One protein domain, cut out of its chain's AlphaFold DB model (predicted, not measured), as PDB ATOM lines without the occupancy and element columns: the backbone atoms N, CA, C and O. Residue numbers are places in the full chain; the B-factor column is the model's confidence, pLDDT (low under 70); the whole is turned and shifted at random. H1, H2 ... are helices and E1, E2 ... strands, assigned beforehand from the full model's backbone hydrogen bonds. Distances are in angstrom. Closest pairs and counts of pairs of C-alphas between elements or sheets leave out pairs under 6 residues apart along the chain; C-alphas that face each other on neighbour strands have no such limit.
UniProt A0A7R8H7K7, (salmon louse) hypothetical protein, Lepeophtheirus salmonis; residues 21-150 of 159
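Overview. This is residues 21 to 150 of the 159 residues of the protein "(salmon louse) hypothetical protein" of Lepeophtheirus salmonis (UniProt A0A7R8H7K7). A strongly twisted sheet of six strands curls round the helix H2, while a second helix, H1, stands on the opposite face, close to E3. The two longest strands, E2 and E6, run side by side and parallel through the middle; E5 lies beyond E6, E3 and the short E4 lie along the other side of E2, and E1 lies beyond E3. The printed part has 130 residues, with two named helices and six named strands; along the chain E1 comes first, then H1, then the three strands E2, E3 and E4, then H2, and last E5 and E6; the sheet is branched and mixed, with E2 and E6 its one parallel pair, and the class is mixed, helices and strands. The whole is compact and rounded, with a radius of gyration of the C-alphas of 14.5 A and spans of 43 by 38 by 31 A.

Along the chain. E1 is residues 21 to 26, 15.9 A from first to last C-alpha, and begins with C-alpha 21 at (197.236, 167.542, 122.744). H1 follows at once, residues 27 to 38, 16.9 A long. E2 is residues 56 to 65, 28.8 A long, with C-alpha 56 at (193.085, 187.247, 105.526). E3 is residues 75 to 81, 18.8 A, and E4 residues 96 to 98, 7.3 A. H2 is residues 105 to 117, 17.7 A. E5 is residues 124 to 129, 13.8 A, and E6 residues 140 to 149, 26.9 A, ending with C-alpha 149 at (182.376, 162.860, 109.764).

Arrangement. E2 has three neighbours: E3, beside its residues 63 to 65, and E4, beside its residues 58 to 60, lie on one side of it, and E6, beside its residues 56 to 65, lies on the other side. E2 and E6 are parallel at 22 degrees, with N 62 and O 145 2.7 A apart and N 145 and O 60 2.8 A apart. E2 and E4 are antiparallel at 170 degrees, with N 59 and O 97 at 2.9 A. E2 and E3 form a hairpin, antiparallel at 131 degrees, with N 75 and O 65 at 2.8 A. On the other side of E3 is the edge strand E1, antiparallel at 155 degrees, with N 24 and O 78 at 2.9 A. E5 and E6 form the second hairpin, antiparallel at 134 degrees, with N 146 and O 128 at 2.8 A. Two short pairings add to these, both antiparallel: residues 79 to 80 of E3 with residues 92 to 93, and residues 133 to 134 with residues 141 to 142 of E6. H2 is on the sheet, which curls round it; its closest C-alphas to E4 are those of Gly 96 and Glu 112, 4.9 A apart, and to E2 those of Ser 59 and Ala 109, 5.2 A apart. H1 is on the opposite face, at a height over the sheet of 9.9 A, and stands up from the sheet at 45 degrees; the closest C-alphas of H1 and E3 are those of Lys 27 and His 75, 5.0 A apart. H1 and H2 are apart. Every O i to N i+4 pair is within hydrogen-bond range in H2, and 7 of 8 are in H1.

Size, cuts and confidence. The C-alphas farthest apart are those of Gly 54 and Lys 70, 43.4 A. The printed part has no cut. The links from H1 to E2, 17 residues, and from E3 to E4, 14 residues, are long. The mean pLDDT of the printed part is 77.9; 40 residues are under 70, among them residues 21 to 25, 35 to 49 and 80 to 92.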
ATOM      1  N   GLU A  21     196.840 168.535 121.722       45.22
ATOM      2  CA  GLU A  21     197.236 167.542 122.744       45.22
ATOM      3  C   GLU A  21     196.113 166.567 123.106       45.22
ATOM      4  O   GLU A  21     196.392 165.499 123.635       45.22
ATOM      5  N   ASN A  22     194.847 166.927 122.871       55.78
ATOM      6  CA  ASN A  22     193.704 166.087 123.225       55.78
ATOM      7  C   ASN A  22     192.537 166.327 122.266       55.78
ATOM      8  O   ASN A  22     192.084 167.467 122.123       55.78
ATOM      9  N   ILE A  23     192.032 165.247 121.673       56.97
ATOM     10  CA  ILE A  23     190.740 165.219 120.991       56.97
ATOM     11  C   ILE A  23     189.653 165.091 122.060       56.97
ATOM     12  O   ILE A  23     189.721 164.213 122.921       56.97
ATOM     13  N   ILE A  24     188.653 165.966 122.016       64.44
ATOM     14  CA  ILE A  24     187.527 165.958 122.948       64.44
ATOM     15  C   ILE A  24     186.248 165.701 122.158       64.44
ATOM     16  O   ILE A  24     185.940 166.428 121.216       64.44
ATOM     17  N   PHE A  25     185.489 164.694 122.594       64.69
ATOM     18  CA  PHE A  25     184.113 164.460 122.171       64.69
ATOM     19  C   PHE A  25     183.170 165.073 123.195       64.69
ATOM     20  O   PHE A  25     183.277 164.782 124.387       64.69
ATOM     21  N   SER A  26     182.239 165.913 122.752       71.12
ATOM     22  CA  SER A  26     181.361 166.629 123.674       71.12
ATOM     23  C   SER A  26     179.903 166.554 123.274       71.12
ATOM     24  O   SER A  26     179.470 167.209 122.324       71.12
ATOM     25  N   LYS A  27     179.134 165.785 124.052       69.25
ATOM     26  CA  LYS A  27     177.670 165.777 123.975       69.25
ATOM     27  C   LYS A  27     177.092 167.106 124.471       69.25
ATOM     28  O   LYS A  27     176.242 167.679 123.806       69.25
ATOM     29  N   GLN A  28     177.632 167.655 125.564       67.44
ATOM     30  CA  GLN A  28     177.257 168.982 126.082       67.44
ATOM     31  C   GLN A  28     177.554 170.103 125.075       67.44
ATOM     32  O   GLN A  28     176.783 171.048 124.945       67.44
ATOM     33  N   GLY A  29     178.643 169.969 124.311       69.94
ATOM     34  CA  GLY A  29     178.994 170.905 123.248       69.94
ATOM     35  C   GLY A  29     177.922 171.002 122.165       69.94
ATOM     36  O   GLY A  29     177.743 172.078 121.601       69.94
ATOM     37  N   ILE A  30     177.171 169.925 121.905       72.75
ATOM     38  CA  ILE A  30     176.036 169.966 120.976       72.75
ATOM     39  C   ILE A  30     174.938 170.876 121.503       72.75
ATOM     40  O   ILE A  30     174.404 171.663 120.730       72.75
ATOM     41  N   ASP A  31     174.605 170.795 122.786       69.25
ATOM     42  CA  ASP A  31     173.532 171.610 123.355       69.25
ATOM     43  C   ASP A  31     173.929 173.091 123.375       69.25
ATOM     44  O   ASP A  31     173.160 173.935 122.920       69.25
ATOM     45  N   THR A  32     175.177 173.401 123.746       67.94
ATOM     46  CA  THR A  32     175.723 174.764 123.634       67.94
ATOM     47  C   THR A  32     175.737 175.259 122.187       67.94
ATOM     48  O   THR A  32     175.389 176.407 121.918       67.94
ATOM     49  N   PHE A  33     176.119 174.411 121.229       74.44
ATOM     50  CA  PHE A  33     176.104 174.774 119.815       74.44
ATOM     51  C   PHE A  33     174.677 175.020 119.315       74.44
ATOM     52  O   PHE A  33     174.424 176.032 118.668       74.44
ATOM     53  N   ARG A  34     173.725 174.144 119.658       72.19
ATOM     54  CA  ARG A  34     172.298 174.306 119.343       72.19
ATOM     55  C   ARG A  34     171.753 175.610 119.901       72.19
ATOM     56  O   ARG A  34     171.075 176.329 119.174       72.19
ATOM     57  N   GLU A  35     172.065 175.938 121.149       68.25
ATOM     58  CA  GLU A  35     171.658 177.192 121.783       68.25
ATOM     59  C   GLU A  35     172.274 178.412 121.079       68.25
ATOM     60  O   GLU A  35     171.565 179.360 120.731       68.25
ATOM     61  N   ALA A  36     173.575 178.368 120.777       66.62
ATOM     62  CA  ALA A  36     174.276 179.437 120.064       66.62
ATOM     63  C   ALA A  36     173.721 179.668 118.646       66.62
ATOM     64  O   ALA A  36     173.667 180.805 118.177       66.62
ATOM     65  N   VAL A  37     173.289 178.597 117.978       66.38
ATOM     66  CA  VAL A  37     172.691 178.617 116.636       66.38
ATOM     67  C   VAL A  37     171.210 179.029 116.668       66.38
ATOM     68  O   VAL A  37     170.745 179.684 115.739       66.38
ATOM     69  N   SER A  38     170.469 178.691 117.727       66.44
ATOM     70  CA  SER A  38     169.023 178.963 117.847       66.44
ATOM     71  C   SER A  38     168.713 180.367 118.374       66.44
ATOM     72  O   SER A  38     167.739 180.984 117.950       66.44
ATOM     73  N   SER A  39     169.545 180.897 119.277       58.94
ATOM     74  CA  SER A  39     169.359 182.214 119.919       58.94
ATOM     75  C   SER A  39     169.563 183.409 118.979       58.94
ATOM     76  O   SER A  39     169.116 184.517 119.270       58.94
ATOM     77  N   LYS A  40     170.210 183.200 117.830       51.62
ATOM     78  CA  LYS A  40     170.454 184.213 116.800       51.62
ATOM     79  C   LYS A  40     169.862 183.714 115.490       51.62
ATOM     80  O   LYS A  40     170.612 183.156 114.707       51.62
ATOM     81  N   SER A  41     168.540 183.845 115.305       51.72
ATOM     82  CA  SER A  41     167.798 183.598 114.048       51.72
ATOM     83  C   SER A  41     168.521 182.650 113.080       51.72
ATOM     84  O   SER A  41     169.373 183.144 112.341       51.72
ATOM     85  N   LEU A  42     168.207 181.341 113.127       46.69
ATOM     86  CA  LEU A  42     168.901 180.242 112.422       46.69
ATOM     87  C   LEU A  42     169.885 180.759 111.358       46.69
ATOM     88  O   LEU A  42     169.408 181.316 110.357       46.69
ATOM     89  N   PRO A  43     171.216 180.619 111.543       49.59
ATOM     90  CA  PRO A  43     172.180 181.064 110.550       49.59
ATOM     91  C   PRO A  43     171.715 180.512 109.216       49.59
ATOM     92  O   PRO A  43     171.499 179.306 109.084       49.59
ATOM     93  N   LYS A  44     171.440 181.411 108.263       49.50
ATOM     94  CA  LYS A  44     170.969 180.990 106.949       49.50
ATOM     95  C   LYS A  44     172.023 180.026 106.432       49.50
ATOM     96  O   LYS A  44     173.137 180.465 106.155       49.50
ATOM     97  N   PHE A  45     171.673 178.743 106.358       53.50
ATOM     98  CA  PHE A  45     172.480 177.713 105.726       53.50
ATOM     99  C   PHE A  45     172.705 178.192 104.296       53.50
ATOM    100  O   PHE A  45     171.814 178.146 103.449       53.50
ATOM    101  N   ARG A  46     173.858 178.813 104.071       55.69
ATOM    102  CA  ARG A  46     174.246 179.343 102.773       55.69
ATOM    103  C   ARG A  46     175.074 178.275 102.082       55.69
ATOM    104  O   ARG A  46     175.792 177.521 102.740       55.69
ATOM    105  N   LYS A  47     175.023 178.259 100.746       56.97
ATOM    106  CA  LYS A  47     176.146 177.720  99.971       56.97
ATOM    107  C   LYS A  47     177.434 178.325 100.530       56.97
ATOM    108  O   LYS A  47     177.432 179.506 100.880       56.97
ATOM    109  N   VAL A  48     178.470 177.499 100.624       60.94
ATOM    110  CA  VAL A  48     179.827 177.841 101.073       60.94
ATOM    111  C   VAL A  48     180.154 179.293 100.735       60.94
ATOM    112  O   VAL A  48     180.069 179.702  99.573       60.94
ATOM    113  N   ASN A  49     180.438 180.087 101.769       69.75
ATOM    114  CA  ASN A  49     180.623 181.526 101.620       69.75
ATOM    115  C   ASN A  49     181.840 181.842 100.730       69.75
ATOM    116  O   ASN A  49     182.795 181.074 100.619       69.75
ATOM    117  N   LYS A  50     181.798 183.001 100.073       75.38
ATOM    118  CA  LYS A  50     182.903 183.510  99.257       75.38
ATOM    119  C   LYS A  50     183.995 184.082 100.164       75.38
ATOM    120  O   LYS A  50     183.689 184.601 101.231       75.38
ATOM    121  N   LEU A  51     185.248 184.024  99.716       84.62
ATOM    122  CA  LEU A  51     186.360 184.690 100.396       84.62
ATOM    123  C   LEU A  51     186.128 186.203 100.470       84.62
ATOM    124  O   LEU A  51     185.742 186.832  99.478       84.62
ATOM    125  N   GLU A  52     186.424 186.782 101.628       85.06
ATOM    126  CA  GLU A  52     186.401 188.227 101.828       85.06
ATOM    127  C   GLU A  52     187.639 188.864 101.186       85.06
ATOM    128  O   GLU A  52     188.768 188.398 101.365       85.06
ATOM    129  N   LYS A  53     187.441 189.935 100.412       84.56
ATOM    130  CA  LYS A  53     188.533 190.615  99.699       84.56
ATOM    131  C   LYS A  53     189.297 191.554 100.630       84.56
ATOM    132  O   LYS A  53     188.701 192.245 101.447       84.56
ATOM    133  N   GLY A  54     190.616 191.634 100.451       86.50
ATOM    134  CA  GLY A  54     191.463 192.585 101.182       86.50
ATOM    135  C   GLY A  54     191.690 192.240 102.658       86.50
ATOM    136  O   GLY A  54     192.284 193.035 103.381       86.50
ATOM    137  N   ILE A  55     191.255 191.059 103.107       90.31
ATOM    138  CA  ILE A  55     191.469 190.548 104.461       90.31
ATOM    139  C   ILE A  55     191.942 189.093 104.406       90.31
ATOM    140  O   ILE A  55     191.667 188.367 103.451       90.31
ATOM    141  N   THR A  56     192.675 188.653 105.430       93.06
ATOM    142  CA  THR A  56     193.085 187.247 105.526       93.06
ATOM    143  C   THR A  56     191.878 186.378 105.873       93.06
ATOM    144  O   THR A  56     191.204 186.627 106.876       93.06
ATOM    145  N   ASN A  57     191.627 185.349 105.066       94.81
ATOM    146  CA  ASN A  57     190.560 184.383 105.300       94.81
ATOM    147  C   ASN A  57     191.105 183.171 106.059       94.81
ATOM    148  O   ASN A  57     192.194 182.677 105.769       94.81
ATOM    149  N   TYR A  58     190.322 182.697 107.019       94.62
ATOM    150  CA  TYR A  58     190.529 181.460 107.753       94.62
ATOM    151  C   TYR A  58     189.264 180.616 107.645       94.62
ATOM    152  O   TYR A  58     188.152 181.155 107.621       94.62
ATOM    153  N   SER A  59     189.427 179.300 107.615       94.50
ATOM    154  CA  SER A  59     188.322 178.349 107.567       94.50
ATOM    155  C   SER A  59     188.507 177.305 108.655       94.50
ATOM    156  O   SER A  59     189.615 176.802 108.837       94.50
ATOM    157  N   VAL A  60     187.441 177.006 109.396       93.62
ATOM    158  CA  VAL A  60     187.446 175.971 110.439       93.62
ATOM    159  C   VAL A  60     186.301 175.003 110.221       93.62
ATOM    160  O   VAL A  60     185.199 175.420 109.862       93.62
ATOM    161  N   LEU A  61     186.537 173.721 110.470       93.56
ATOM    162  CA  LEU A  61     185.493 172.710 110.473       93.56
ATOM    163  C   LEU A  61     184.885 172.609 111.875       93.56
ATOM    164  O   LEU A  61     185.596 172.475 112.860       93.56
ATOM    165  N   VAL A  62     183.561 172.604 111.962       91.75
ATOM    166  CA  VAL A  62     182.770 172.219 113.135       91.75
ATOM    167  C   VAL A  62     182.292 170.781 112.899       91.75
ATOM    168  O   VAL A  62     181.214 170.578 112.329       91.75
ATOM    169  N   PRO A  63     183.114 169.772 113.240       91.00
ATOM    170  CA  PRO A  63     182.823 168.373 112.960       91.00
ATOM    171  C   PRO A  63     181.821 167.788 113.958       91.00
ATOM    172  O   PRO A  63     182.053 167.736 115.170       91.00
ATOM    173  N   PHE A  64     180.730 167.273 113.412       89.38
ATOM    174  CA  PHE A  64     179.812 166.367 114.075       89.38
ATOM    175  C   PHE A  64     180.241 164.930 113.805       89.38
ATOM    176  O   PHE A  64     180.389 164.517 112.654       89.38
ATOM    177  N   VAL A  65     180.439 164.165 114.872       88.44
ATOM    178  CA  VAL A  65     180.992 162.812 114.813       88.44
ATOM    179  C   VAL A  65     180.136 161.846 115.614       88.44
ATOM    180  O   VAL A  65     179.548 162.235 116.618       88.44
ATOM    181  N   SER A  66     180.107 160.577 115.213       85.00
ATOM    182  CA  SER A  66     179.596 159.488 116.048       85.00
ATOM    183  C   SER A  66     180.729 158.496 116.336       85.00
ATOM    184  O   SER A  66     181.033 157.655 115.487       85.00
ATOM    185  N   PRO A  67     181.402 158.595 117.497       70.25
ATOM    186  CA  PRO A  67     182.582 157.776 117.798       70.25
ATOM    187  C   PRO A  67     182.279 156.275 117.862       70.25
ATOM    188  O   PRO A  67     183.132 155.461 117.522       70.25
ATOM    189  N   ASN A  68     181.051 155.924 118.255       72.81
ATOM    190  CA  ASN A  68     180.581 154.545 118.384       72.81
ATOM    191  C   ASN A  68     179.744 154.078 117.177       72.81
ATOM    192  O   ASN A  68     179.143 153.008 117.229       72.81
ATOM    193  N   GLY A  69     179.655 154.882 116.109       70.50
ATOM    194  CA  GLY A  69     178.887 154.561 114.898       70.50
ATOM    195  C   GLY A  69     177.361 154.633 115.045       70.50
ATOM    196  O   GLY A  69     176.646 154.308 114.103       70.50
ATOM    197  N   LYS A  70     176.859 155.066 116.203       71.75
ATOM    198  CA  LYS A  70     175.436 155.265 116.495       71.75
ATOM    199  C   LYS A  70     175.014 156.699 116.192       71.75
ATOM    200  O   LYS A  70     175.545 157.630 116.801       71.75
ATOM    201  N   GLU A  71     174.086 156.909 115.267       67.12
ATOM    202  CA  GLU A  71     173.657 158.260 114.865       67.12
ATOM    203  C   GLU A  71     173.080 159.068 116.040       67.12
ATOM    204  O   GLU A  71     173.274 160.282 116.122       67.12
ATOM    205  N   GLU A  72     172.456 158.394 117.008       69.25
ATOM    206  CA  GLU A  72     171.933 158.987 118.241       69.25
ATOM    207  C   GLU A  72     173.022 159.475 119.220       69.25
ATOM    208  O   GLU A  72     172.733 160.233 120.151       69.25
ATOM    209  N   GLU A  73     174.284 159.098 118.998       75.00
ATOM    210  CA  GLU A  73     175.452 159.495 119.794       75.00
ATOM    211  C   GLU A  73     176.342 160.494 119.041       75.00
ATOM    212  O   GLU A  73     177.571 160.381 119.011       75.00
ATOM    213  N   LEU A  74     175.721 161.507 118.439       80.31
ATOM    214  CA  LEU A  74     176.446 162.653 117.900       80.31
ATOM    215  C   LEU A  74     177.240 163.362 119.005       80.31
ATOM    216  O   LEU A  74     176.757 163.583 120.116       80.31
ATOM    217  N   HIS A  75     178.459 163.762 118.666       84.44
ATOM    218  CA  HIS A  75     179.351 164.581 119.475       84.44
ATOM    219  C   HIS A  75     179.947 165.689 118.608       84.44
ATOM    220  O   HIS A  75     180.114 165.516 117.400       84.44
ATOM    221  N   LEU A  76     180.319 166.812 119.225       84.81
ATOM    222  CA  LEU A  76     181.285 167.718 118.607       84.81
ATOM    223  C   LEU A  76     182.699 167.221 118.869       84.81
ATOM    224  O   LEU A  76     183.013 166.834 119.997       84.81
ATOM    225  N   LEU A  77     183.526 167.280 117.830       83.81
ATOM    226  CA  LEU A  77     184.954 167.015 117.900       83.81
ATOM    227  C   LEU A  77     185.713 168.345 117.896       83.81
ATOM    228  O   LEU A  77     185.544 169.185 117.016       83.81
ATOM    229  N   TYR A  78     186.552 168.552 118.896       80.50
ATOM    230  CA  TYR A  78     187.438 169.708 118.947       80.50
ATOM    231  C   TYR A  78     188.726 169.354 119.669       80.50
ATOM    232  O   TYR A  78     188.807 168.368 120.407       80.50
ATOM    233  N   THR A  79     189.748 170.167 119.451       70.81
ATOM    234  CA  THR A  79     191.062 169.977 120.046       70.81
ATOM    235  C   THR A  79     191.269 170.951 121.186       70.81
ATOM    236  O   THR A  79     190.750 172.069 121.210       70.81
ATOM    237  N   LYS A  80     192.047 170.523 122.175       64.19
ATOM    238  CA  LYS A  80     192.598 171.428 123.178       64.19
ATOM    239  C   LYS A  80     194.039 171.738 122.798       64.19
ATOM    240  O   LYS A  80     194.865 170.822 122.727       64.19
ATOM    241  N   ARG A  81     194.347 173.019 122.574       57.03
ATOM    242  CA  ARG A  81     195.732 173.439 122.318       57.03
ATOM    243  C   ARG A  81     196.616 173.144 123.525       57.03
ATOM    244  O   ARG A  81     196.185 173.277 124.676       57.03
ATOM    245  N   ALA A  82     197.857 172.772 123.223       45.66
ATOM    246  CA  ALA A  82     198.849 172.372 124.204       45.66
ATOM    247  C   ALA A  82     199.023 173.392 125.337       45.66
ATOM    248  O   ALA A  82     199.120 174.599 125.092       45.66
ATOM    249  N   ALA A  83     199.094 172.920 126.584       43.22
ATOM    250  CA  ALA A  83     199.112 173.794 127.764       43.22
ATOM    251  C   ALA A  83     200.348 174.715 127.852       43.22
ATOM    252  O   ALA A  83     200.316 175.706 128.581       43.22
ATOM    253  N   PHE A  84     201.420 174.408 127.113       42.03
ATOM    254  CA  PHE A  84     202.710 175.104 127.165       42.03
ATOM    255  C   PHE A  84     202.870 176.256 126.151       42.03
ATOM    256  O   PHE A  84     203.923 176.897 126.110       42.03
ATOM    257  N   LEU A  85     201.859 176.552 125.325       42.00
ATOM    258  CA  LEU A  85     201.916 177.676 124.388       42.00
ATOM    259  C   LEU A  85     201.598 179.005 125.098       42.00
ATOM    260  O   LEU A  85     200.564 179.153 125.742       42.00
ATOM    261  N   ARG A  86     202.487 180.000 124.932       41.56
ATOM    262  CA  ARG A  86     202.402 181.350 125.538       41.56
ATOM    263  C   ARG A  86     201.130 182.145 125.178       41.56
ATOM    264  O   ARG A  86     200.859 183.155 125.816       41.56
ATOM    265  N   TYR A  87     200.350 181.698 124.194       37.78
ATOM    266  CA  TYR A  87     199.050 182.253 123.810       37.78
ATOM    267  C   TYR A  87     198.033 181.116 123.624       37.78
ATOM    268  O   TYR A  87     198.377 180.082 123.055       37.78
ATOM    269  N   HIS A  88     196.782 181.337 124.052       42.00
ATOM    270  CA  HIS A  88     195.642 180.414 123.890       42.00
ATOM    271  C   HIS A  88     195.750 179.078 124.657       42.00
ATOM    272  O   HIS A  88     195.206 178.060 124.229       42.00
ATOM    273  N   SER A  89     196.428 179.060 125.815       34.94
ATOM    274  CA  SER A  89     196.465 177.870 126.676       34.94
ATOM    275  C   SER A  89     195.039 177.450 127.058       34.94
ATOM    276  O   SER A  89     194.294 178.267 127.600       34.94
ATOM    277  N   ARG A  90     194.686 176.174 126.854       47.50
ATOM    278  CA  ARG A  90     193.374 175.581 127.202       47.50
ATOM    279  C   ARG A  90     192.179 176.058 126.373       47.50
ATOM    280  O   ARG A  90     191.068 175.634 126.683       47.50
ATOM    281  N   GLU A  91     192.380 176.889 125.354       54.16
ATOM    282  CA  GLU A  91     191.293 177.231 124.438       54.16
ATOM    283  C   GLU A  91     190.921 175.996 123.603       54.16
ATOM    284  O   GLU A  91     191.785 175.243 123.140       54.16
ATOM    285  N   ILE A  92     189.614 175.763 123.495       66.44
ATOM    286  CA  ILE A  92     189.023 174.751 122.626       66.44
ATOM    287  C   ILE A  92     189.081 175.302 121.203       66.44
ATOM    288  O   ILE A  92     188.595 176.406 120.950       66.44
ATOM    289  N   CYS A  93     189.686 174.556 120.287       76.38
ATOM    290  CA  CYS A  93     189.808 174.941 118.891       76.38
ATOM    291  C   CYS A  93     189.169 173.881 118.002       76.38
ATOM    292  O   CYS A  93     189.354 172.679 118.182       76.38
ATOM    293  N   PHE A  94     188.396 174.353 117.038       88.50
ATOM    294  CA  PHE A  94     188.004 173.547 115.898       88.50
ATOM    295  C   PHE A  94     189.189 173.419 114.932       88.50
ATOM    296  O   PHE A  94     189.957 174.383 114.839       88.50
ATOM    297  N   PRO A  95     189.349 172.275 114.242       89.81
ATOM    298  CA  PRO A  95     190.407 172.119 113.257       89.81
ATOM    299  C   PRO A  95     190.213 173.101 112.106       89.81
ATOM    300  O   PRO A  95     189.082 173.363 111.678       89.81
ATOM    301  N   GLY A  96     191.308 173.672 111.621       92.00
ATOM    302  CA  GLY A  96     191.255 174.677 110.574       92.00
ATOM    303  C   GLY A  96     192.394 175.678 110.627       92.00
ATOM    304  O   GLY A  96     193.133 175.782 111.601       92.00
ATOM    305  N   GLY A  97     192.476 176.488 109.582       92.19
ATOM    306  CA  GLY A  97     193.638 177.323 109.355       92.19
ATOM    307  C   GLY A  97     193.396 178.414 108.334       92.19
ATOM    308  O   GLY A  97     192.261 178.794 108.024       92.19
ATOM    309  N   LYS A  98     194.501 179.000 107.883       95.12
ATOM    310  CA  LYS A  98     194.485 180.072 106.892       95.12
ATOM    311  C   LYS A  98     194.114 179.471 105.537       95.12
ATOM    312  O   LYS A  98     194.616 178.416 105.179       95.12
ATOM    313  N   VAL A  99     193.276 180.176 104.785       95.50
ATOM    314  CA  VAL A  99     193.016 179.842 103.381       95.50
ATOM    315  C   VAL A  99     194.235 180.245 102.555       95.50
ATOM    316  O   VAL A  99     194.656 181.410 102.598       95.50
ATOM    317  N   GLU A 100     194.806 179.290 101.831       94.75
ATOM    318  CA  GLU A 100     195.950 179.504 100.951       94.75
ATOM    319  C   GLU A 100     195.530 179.975  99.552       94.75
ATOM    320  O   GLU A 100     194.350 180.125  99.224       94.75
ATOM    321  N   GLU A 101     196.525 180.290  98.726       91.81
ATOM    322  CA  GLU A 101     196.280 180.714  97.354       91.81
ATOM    323  C   GLU A 101     195.609 179.585  96.561       91.81
ATOM    324  O   GLU A 101     196.021 178.431  96.634       91.81
ATOM    325  N   ASN A 102     194.576 179.929  95.787       89.38
ATOM    326  CA  ASN A 102     193.753 178.994  95.009       89.38
ATOM    327  C   ASN A 102     192.893 178.014  95.830       89.38
ATOM    328  O   ASN A 102     192.265 177.131  95.247       89.38
ATOM    329  N   GLU A 103     192.779 178.196  97.148       93.62
ATOM    330  CA  GLU A 103     191.873 177.398  97.975       93.62
ATOM    331  C   GLU A 103     190.474 178.018  98.087       93.62
ATOM    332  O   GLU A 103     190.285 179.236  98.169       93.62
ATOM    333  N   THR A 104     189.463 177.153  98.154       94.00
ATOM    334  CA  THR A 104     188.154 177.524  98.701       94.00
ATOM    335  C   THR A 104     188.171 177.376 100.224       94.00
ATOM    336  O   THR A 104     189.067 176.758 100.799       94.00
ATOM    337  N   LEU A 105     187.143 177.899 100.900       94.44
ATOM    338  CA  LEU A 105     186.968 177.670 102.339       94.44
ATOM    339  C   LEU A 105     186.886 176.177 102.689       94.44
ATOM    340  O   LEU A 105     187.386 175.774 103.737       94.44
ATOM    341  N   GLU A 106     186.241 175.376 101.839       94.56
ATOM    342  CA  GLU A 106     186.125 173.929 102.042       94.56
ATOM    343  C   GLU A 106     187.479 173.247 101.923       94.56
ATOM    344  O   GLU A 106     187.848 172.510 102.830       94.56
ATOM    345  N   ILE A 107     188.239 173.550 100.864       95.38
ATOM    346  CA  ILE A 107     189.573 172.974 100.644       95.38
ATOM    347  C   ILE A 107     190.470 173.259 101.851       95.38
ATOM    348  O   ILE A 107     191.039 172.331 102.417       95.38
ATOM    349  N   ALA A 108     190.507 174.512 102.315       95.69
ATOM    350  CA  ALA A 108     191.305 174.889 103.476       95.69
ATOM    351  C   ALA A 108     190.873 174.140 104.751       95.69
ATOM    352  O   ALA A 108     191.706 173.581 105.456       95.69
ATOM    353  N   ALA A 109     189.570 174.088 105.056       95.12
ATOM    354  CA  ALA A 109     189.089 173.405 106.261       95.12
ATOM    355  C   ALA A 109     189.362 171.893 106.225       95.12
ATOM    356  O   ALA A 109     189.740 171.318 107.246       95.12
ATOM    357  N   LEU A 110     189.173 171.250 105.071       95.31
ATOM    358  CA  LEU A 110     189.389 169.815 104.895       95.31
ATOM    359  C   LEU A 110     190.877 169.456 104.954       95.31
ATOM    360  O   LEU A 110     191.237 168.541 105.695       95.31
ATOM    361  N   ARG A 111     191.740 170.221 104.268       96.00
ATOM    362  CA  ARG A 111     193.201 170.062 104.329       96.00
ATOM    363  C   ARG A 111     193.705 170.146 105.768       96.00
ATOM    364  O   ARG A 111     194.376 169.228 106.233       96.00
ATOM    365  N   GLU A 112     193.341 171.206 106.482       94.56
ATOM    366  CA  GLU A 112     193.765 171.427 107.871       94.56
ATOM    367  C   GLU A 112     193.223 170.332 108.800       94.56
ATOM    368  O   GLU A 112     193.943 169.807 109.643       94.56
ATOM    369  N   THR A 113     191.971 169.900 108.611       92.62
ATOM    370  CA  THR A 113     191.398 168.785 109.386       92.62
ATOM    371  C   THR A 113     192.168 167.482 109.143       92.62
ATOM    372  O   THR A 113     192.432 166.735 110.089       92.62
ATOM    373  N   ARG A 114     192.577 167.209 107.899       92.31
ATOM    374  CA  ARG A 114     193.426 166.057 107.576       92.31
ATOM    375  C   ARG A 114     194.794 166.166 108.241       92.31
ATOM    376  O   ARG A 114     195.261 165.189 108.814       92.31
ATOM    377  N   GLU A 115     195.435 167.323 108.179       88.81
ATOM    378  CA  GLU A 115     196.779 167.535 108.730       88.81
ATOM    379  C   GLU A 115     196.807 167.487 110.263       88.81
ATOM    380  O   GLU A 115     197.711 166.886 110.847       88.81
ATOM    381  N   GLU A 116     195.805 168.071 110.922       85.94
ATOM    382  CA  GLU A 116     195.741 168.143 112.383       85.94
ATOM    383  C   GLU A 116     195.183 166.872 113.031       85.94
ATOM    384  O   GLU A 116     195.604 166.512 114.131       85.94
ATOM    385  N   LEU A 117     194.214 166.212 112.386       84.94
ATOM    386  CA  LEU A 117     193.444 165.110 112.979       84.94
ATOM    387  C   LEU A 117     193.535 163.796 112.203       84.94
ATOM    388  O   LEU A 117     192.929 162.811 112.617       84.94
ATOM    389  N   SER A 118     194.266 163.758 111.086       89.12
ATOM    390  CA  SER A 118     194.343 162.582 110.204       89.12
ATOM    391  C   SER A 118     192.977 162.099 109.697       89.12
ATOM    392  O   SER A 118     192.822 160.930 109.341       89.12
ATOM    393  N   ILE A 119     191.974 162.984 109.655       89.19
ATOM    394  CA  ILE A 119     190.641 162.689 109.121       89.19
ATOM    395  C   ILE A 119     190.683 162.887 107.597       89.19
ATOM    396  O   ILE A 119     190.944 164.005 107.152       89.19
ATOM    397  N   PRO A 120     190.439 161.841 106.784       91.56
ATOM    398  CA  PRO A 120     190.422 161.967 105.328       91.56
ATOM    399  C   PRO A 120     189.318 162.911 104.858       91.56
ATOM    400  O   PRO A 120     188.220 162.910 105.421       91.56
ATOM    401  N   GLU A 121     189.576 163.680 103.807       93.31
ATOM    402  CA  GLU A 121     188.628 164.670 103.283       93.31
ATOM    403  C   GLU A 121     187.313 164.003 102.845       93.31
ATOM    404  O   GLU A 121     186.228 164.514 103.111       93.31
ATOM    405  N   GLU A 122     187.398 162.793 102.288       93.44
ATOM    406  CA  GLU A 122     186.269 161.998 101.788       93.44
ATOM    407  C   GLU A 122     185.353 161.493 102.910       93.44
ATOM    408  O   GLU A 122     184.211 161.098 102.669       93.44
ATOM    409  N   SER A 123     185.850 161.494 104.149       92.94
ATOM    410  CA  SER A 123     185.063 161.121 105.324       92.94
ATOM    411  C   SER A 123     184.200 162.269 105.849       92.94
ATOM    412  O   SER A 123     183.343 162.038 106.704       92.94
ATOM    413  N   VAL A 124     184.400 163.491 105.345       93.69
ATOM    414  CA  VAL A 124     183.724 164.702 105.812       93.69
ATOM    415  C   VAL A 124     182.700 165.170 104.784       93.69
ATOM    416  O   VAL A 124     183.023 165.550 103.663       93.69
ATOM    417  N   GLN A 125     181.440 165.225 105.197       92.44
ATOM    418  CA  GLN A 125     180.373 165.845 104.424       92.44
ATOM    419  C   GLN A 125     180.090 167.241 104.984       92.44
ATOM    420  O   GLN A 125     179.500 167.359 106.059       92.44
ATOM    421  N   ILE A 126     180.469 168.294 104.257       91.31
ATOM    422  CA  ILE A 126     180.097 169.672 104.604       91.31
ATOM    423  C   ILE A 126     178.601 169.871 104.339       91.31
ATOM    424  O   ILE A 126     178.097 169.565 103.261       91.31
ATOM    425  N   ILE A 127     177.882 170.376 105.342       88.44
ATOM    426  CA  ILE A 127     176.425 170.576 105.290       88.44
ATOM    427  C   ILE A 127     176.022 172.044 105.436       88.44
ATOM    428  O   ILE A 127     174.896 172.408 105.097       88.44
ATOM    429  N   ALA A 128     176.912 172.898 105.950       85.44
ATOM    430  CA  ALA A 128     176.616 174.309 106.168       85.44
ATOM    431  C   ALA A 128     177.869 175.177 106.240       85.44
ATOM    432  O   ALA A 128     178.915 174.732 106.701       85.44
ATOM    433  N   SER A 129     177.703 176.464 105.941       87.62
ATOM    434  CA  SER A 129     178.593 177.523 106.420       87.62
ATOM    435  C   SER A 129     177.844 178.396 107.422       87.62
ATOM    436  O   SER A 129     176.725 178.836 107.152       87.62
ATOM    437  N   LEU A 130     178.475 178.683 108.558       85.88
ATOM    438  CA  LEU A 130     177.989 179.660 109.531       85.88
ATOM    439  C   LEU A 130     178.457 181.073 109.165       85.88
ATOM    440  O   LEU A 130     179.250 181.268 108.240       85.88
ATOM    441  N   GLN A 131     177.943 182.065 109.895       83.56
ATOM    442  CA  GLN A 131     178.345 183.455 109.721       83.56
ATOM    443  C   GLN A 131     179.843 183.622 110.041       83.56
ATOM    444  O   GLN A 131     180.274 183.204 111.120       83.56
ATOM    445  N   PRO A 132     180.626 184.251 109.145       87.88
ATOM    446  CA  PRO A 132     182.021 184.557 109.419       87.88
ATOM    447  C   PRO A 132     182.176 185.485 110.632       87.88
ATOM    448  O   PRO A 132     181.386 186.414 110.825       87.88
ATOM    449  N   VAL A 133     183.206 185.252 111.441       85.88
ATOM    450  CA  VAL A 133     183.520 186.042 112.639       85.88
ATOM    451  C   VAL A 133     184.925 186.634 112.542       85.88
ATOM    452  O   VAL A 133     185.831 185.980 112.023       85.88
ATOM    453  N   PRO A 134     185.160 187.862 113.028       86.94
ATOM    454  CA  PRO A 134     186.502 188.424 113.044       86.94
ATOM    455  C   PRO A 134     187.415 187.600 113.958       86.94
ATOM    456  O   PRO A 134     187.029 187.160 115.040       86.94
ATOM    457  N   THR A 135     188.667 187.428 113.541       84.88
ATOM    458  CA  THR A 135     189.724 186.903 114.417       84.88
ATOM    459  C   THR A 135     189.881 187.800 115.649       84.88
ATOM    460  O   THR A 135     189.635 189.003 115.592       84.88
ATOM    461  N   ARG A 136     190.386 187.253 116.762       74.44
ATOM    462  CA  ARG A 136     190.578 187.999 118.025       74.44
ATOM    463  C   ARG A 136     191.396 189.291 117.875       74.44
ATOM    464  O   ARG A 136     191.210 190.225 118.645       74.44
ATOM    465  N   LYS A 137     192.315 189.341 116.902       77.19
ATOM    466  CA  LYS A 137     193.148 190.520 116.601       77.19
ATOM    467  C   LYS A 137     192.561 191.429 115.509       77.19
ATOM    468  O   LYS A 137     193.205 192.407 115.153       77.19
ATOM    469  N   GLY A 138     191.404 191.087 114.937       79.12
ATOM    470  CA  GLY A 138     190.703 191.873 113.915       79.12
ATOM    471  C   GLY A 138     191.366 191.917 112.532       79.12
ATOM    472  O   GLY A 138     190.890 192.628 111.659       79.12
ATOM    473  N   LYS A 139     192.458 191.174 112.304       84.06
ATOM    474  CA  LYS A 139     193.243 191.209 111.045       84.06
ATOM    475  C   LYS A 139     192.816 190.167 110.005       84.06
ATOM    476  O   LYS A 139     193.451 190.011 108.967       84.06
ATOM    477  N   GLY A 140     191.780 189.409 110.321       90.38
ATOM    478  CA  GLY A 140     191.346 188.244 109.569       90.38
ATOM    479  C   GLY A 140     189.911 187.896 109.910       90.38
ATOM    480  O   GLY A 140     189.416 188.323 110.960       90.38
ATOM    481  N   ILE A 141     189.288 187.082 109.069       91.81
ATOM    482  CA  ILE A 141     187.950 186.543 109.291       91.81
ATOM    483  C   ILE A 141     188.002 185.018 109.313       91.81
ATOM    484  O   ILE A 141     188.717 184.413 108.519       91.81
ATOM    485  N   VAL A 142     187.279 184.405 110.243       91.81
ATOM    486  CA  VAL A 142     187.149 182.954 110.382       91.81
ATOM    487  C   VAL A 142     185.757 182.561 109.918       91.81
ATOM    488  O   VAL A 142     184.772 183.056 110.464       91.81
ATOM    489  N   THR A 143     185.670 181.659 108.944       92.19
ATOM    490  CA  THR A 143     184.398 181.083 108.499       92.19
ATOM    491  C   THR A 143     184.253 179.660 109.036       92.19
ATOM    492  O   THR A 143     185.039 178.796 108.651       92.19
ATOM    493  N   PRO A 144     183.270 179.386 109.913       91.56
ATOM    494  CA  PRO A 144     183.006 178.030 110.377       91.56
ATOM    495  C   PRO A 144     182.167 177.254 109.359       91.56
ATOM    496  O   PRO A 144     181.083 177.700 108.974       91.56
ATOM    497  N   LEU A 145     182.639 176.077 108.967       92.31
ATOM    498  CA  LEU A 145     181.917 175.117 108.143       92.31
ATOM    499  C   LEU A 145     181.437 173.967 109.018       92.31
ATOM    500  O   LEU A 145     182.223 173.376 109.742       92.31
ATOM    501  N   VAL A 146     180.153 173.637 108.971       91.00
ATOM    502  CA  VAL A 146     179.606 172.495 109.708       91.00
ATOM    503  C   VAL A 146     179.696 171.263 108.826       91.00
ATOM    504  O   VAL A 146     179.225 171.297 107.687       91.00
ATOM    505  N   GLY A 147     180.254 170.176 109.354       91.50
ATOM    506  CA  GLY A 147     180.359 168.919 108.624       91.50
ATOM    507  C   GLY A 147     180.066 167.697 109.481       91.50
ATOM    508  O   GLY A 147     180.222 167.731 110.698       91.50
ATOM    509  N   ILE A 148     179.636 166.619 108.830       90.38
ATOM    510  CA  ILE A 148     179.436 165.301 109.438       90.38
ATOM    511  C   ILE A 148     180.611 164.418 109.036       90.38
ATOM    512  O   ILE A 148     180.882 164.277 107.844       90.38
ATOM    513  N   VAL A 149     181.277 163.800 110.010       90.69
ATOM    514  CA  VAL A 149     182.376 162.860 109.764       90.69
ATOM    515  C   VAL A 149     181.863 161.424 109.876       90.69
ATOM    516  O   VAL A 149     181.295 161.034 110.900       90.69
ATOM    517  N   LYS A 150     182.062 160.624 108.825       86.50
ATOM    518  CA  LYS A 150     181.575 159.240 108.704       86.50
ATOM    519  C   LYS A 150     182.730 158.250 108.590       86.50
ATOM    520  O   LYS A 150     183.732 158.532 107.948       86.50
TER     521      LYS A 150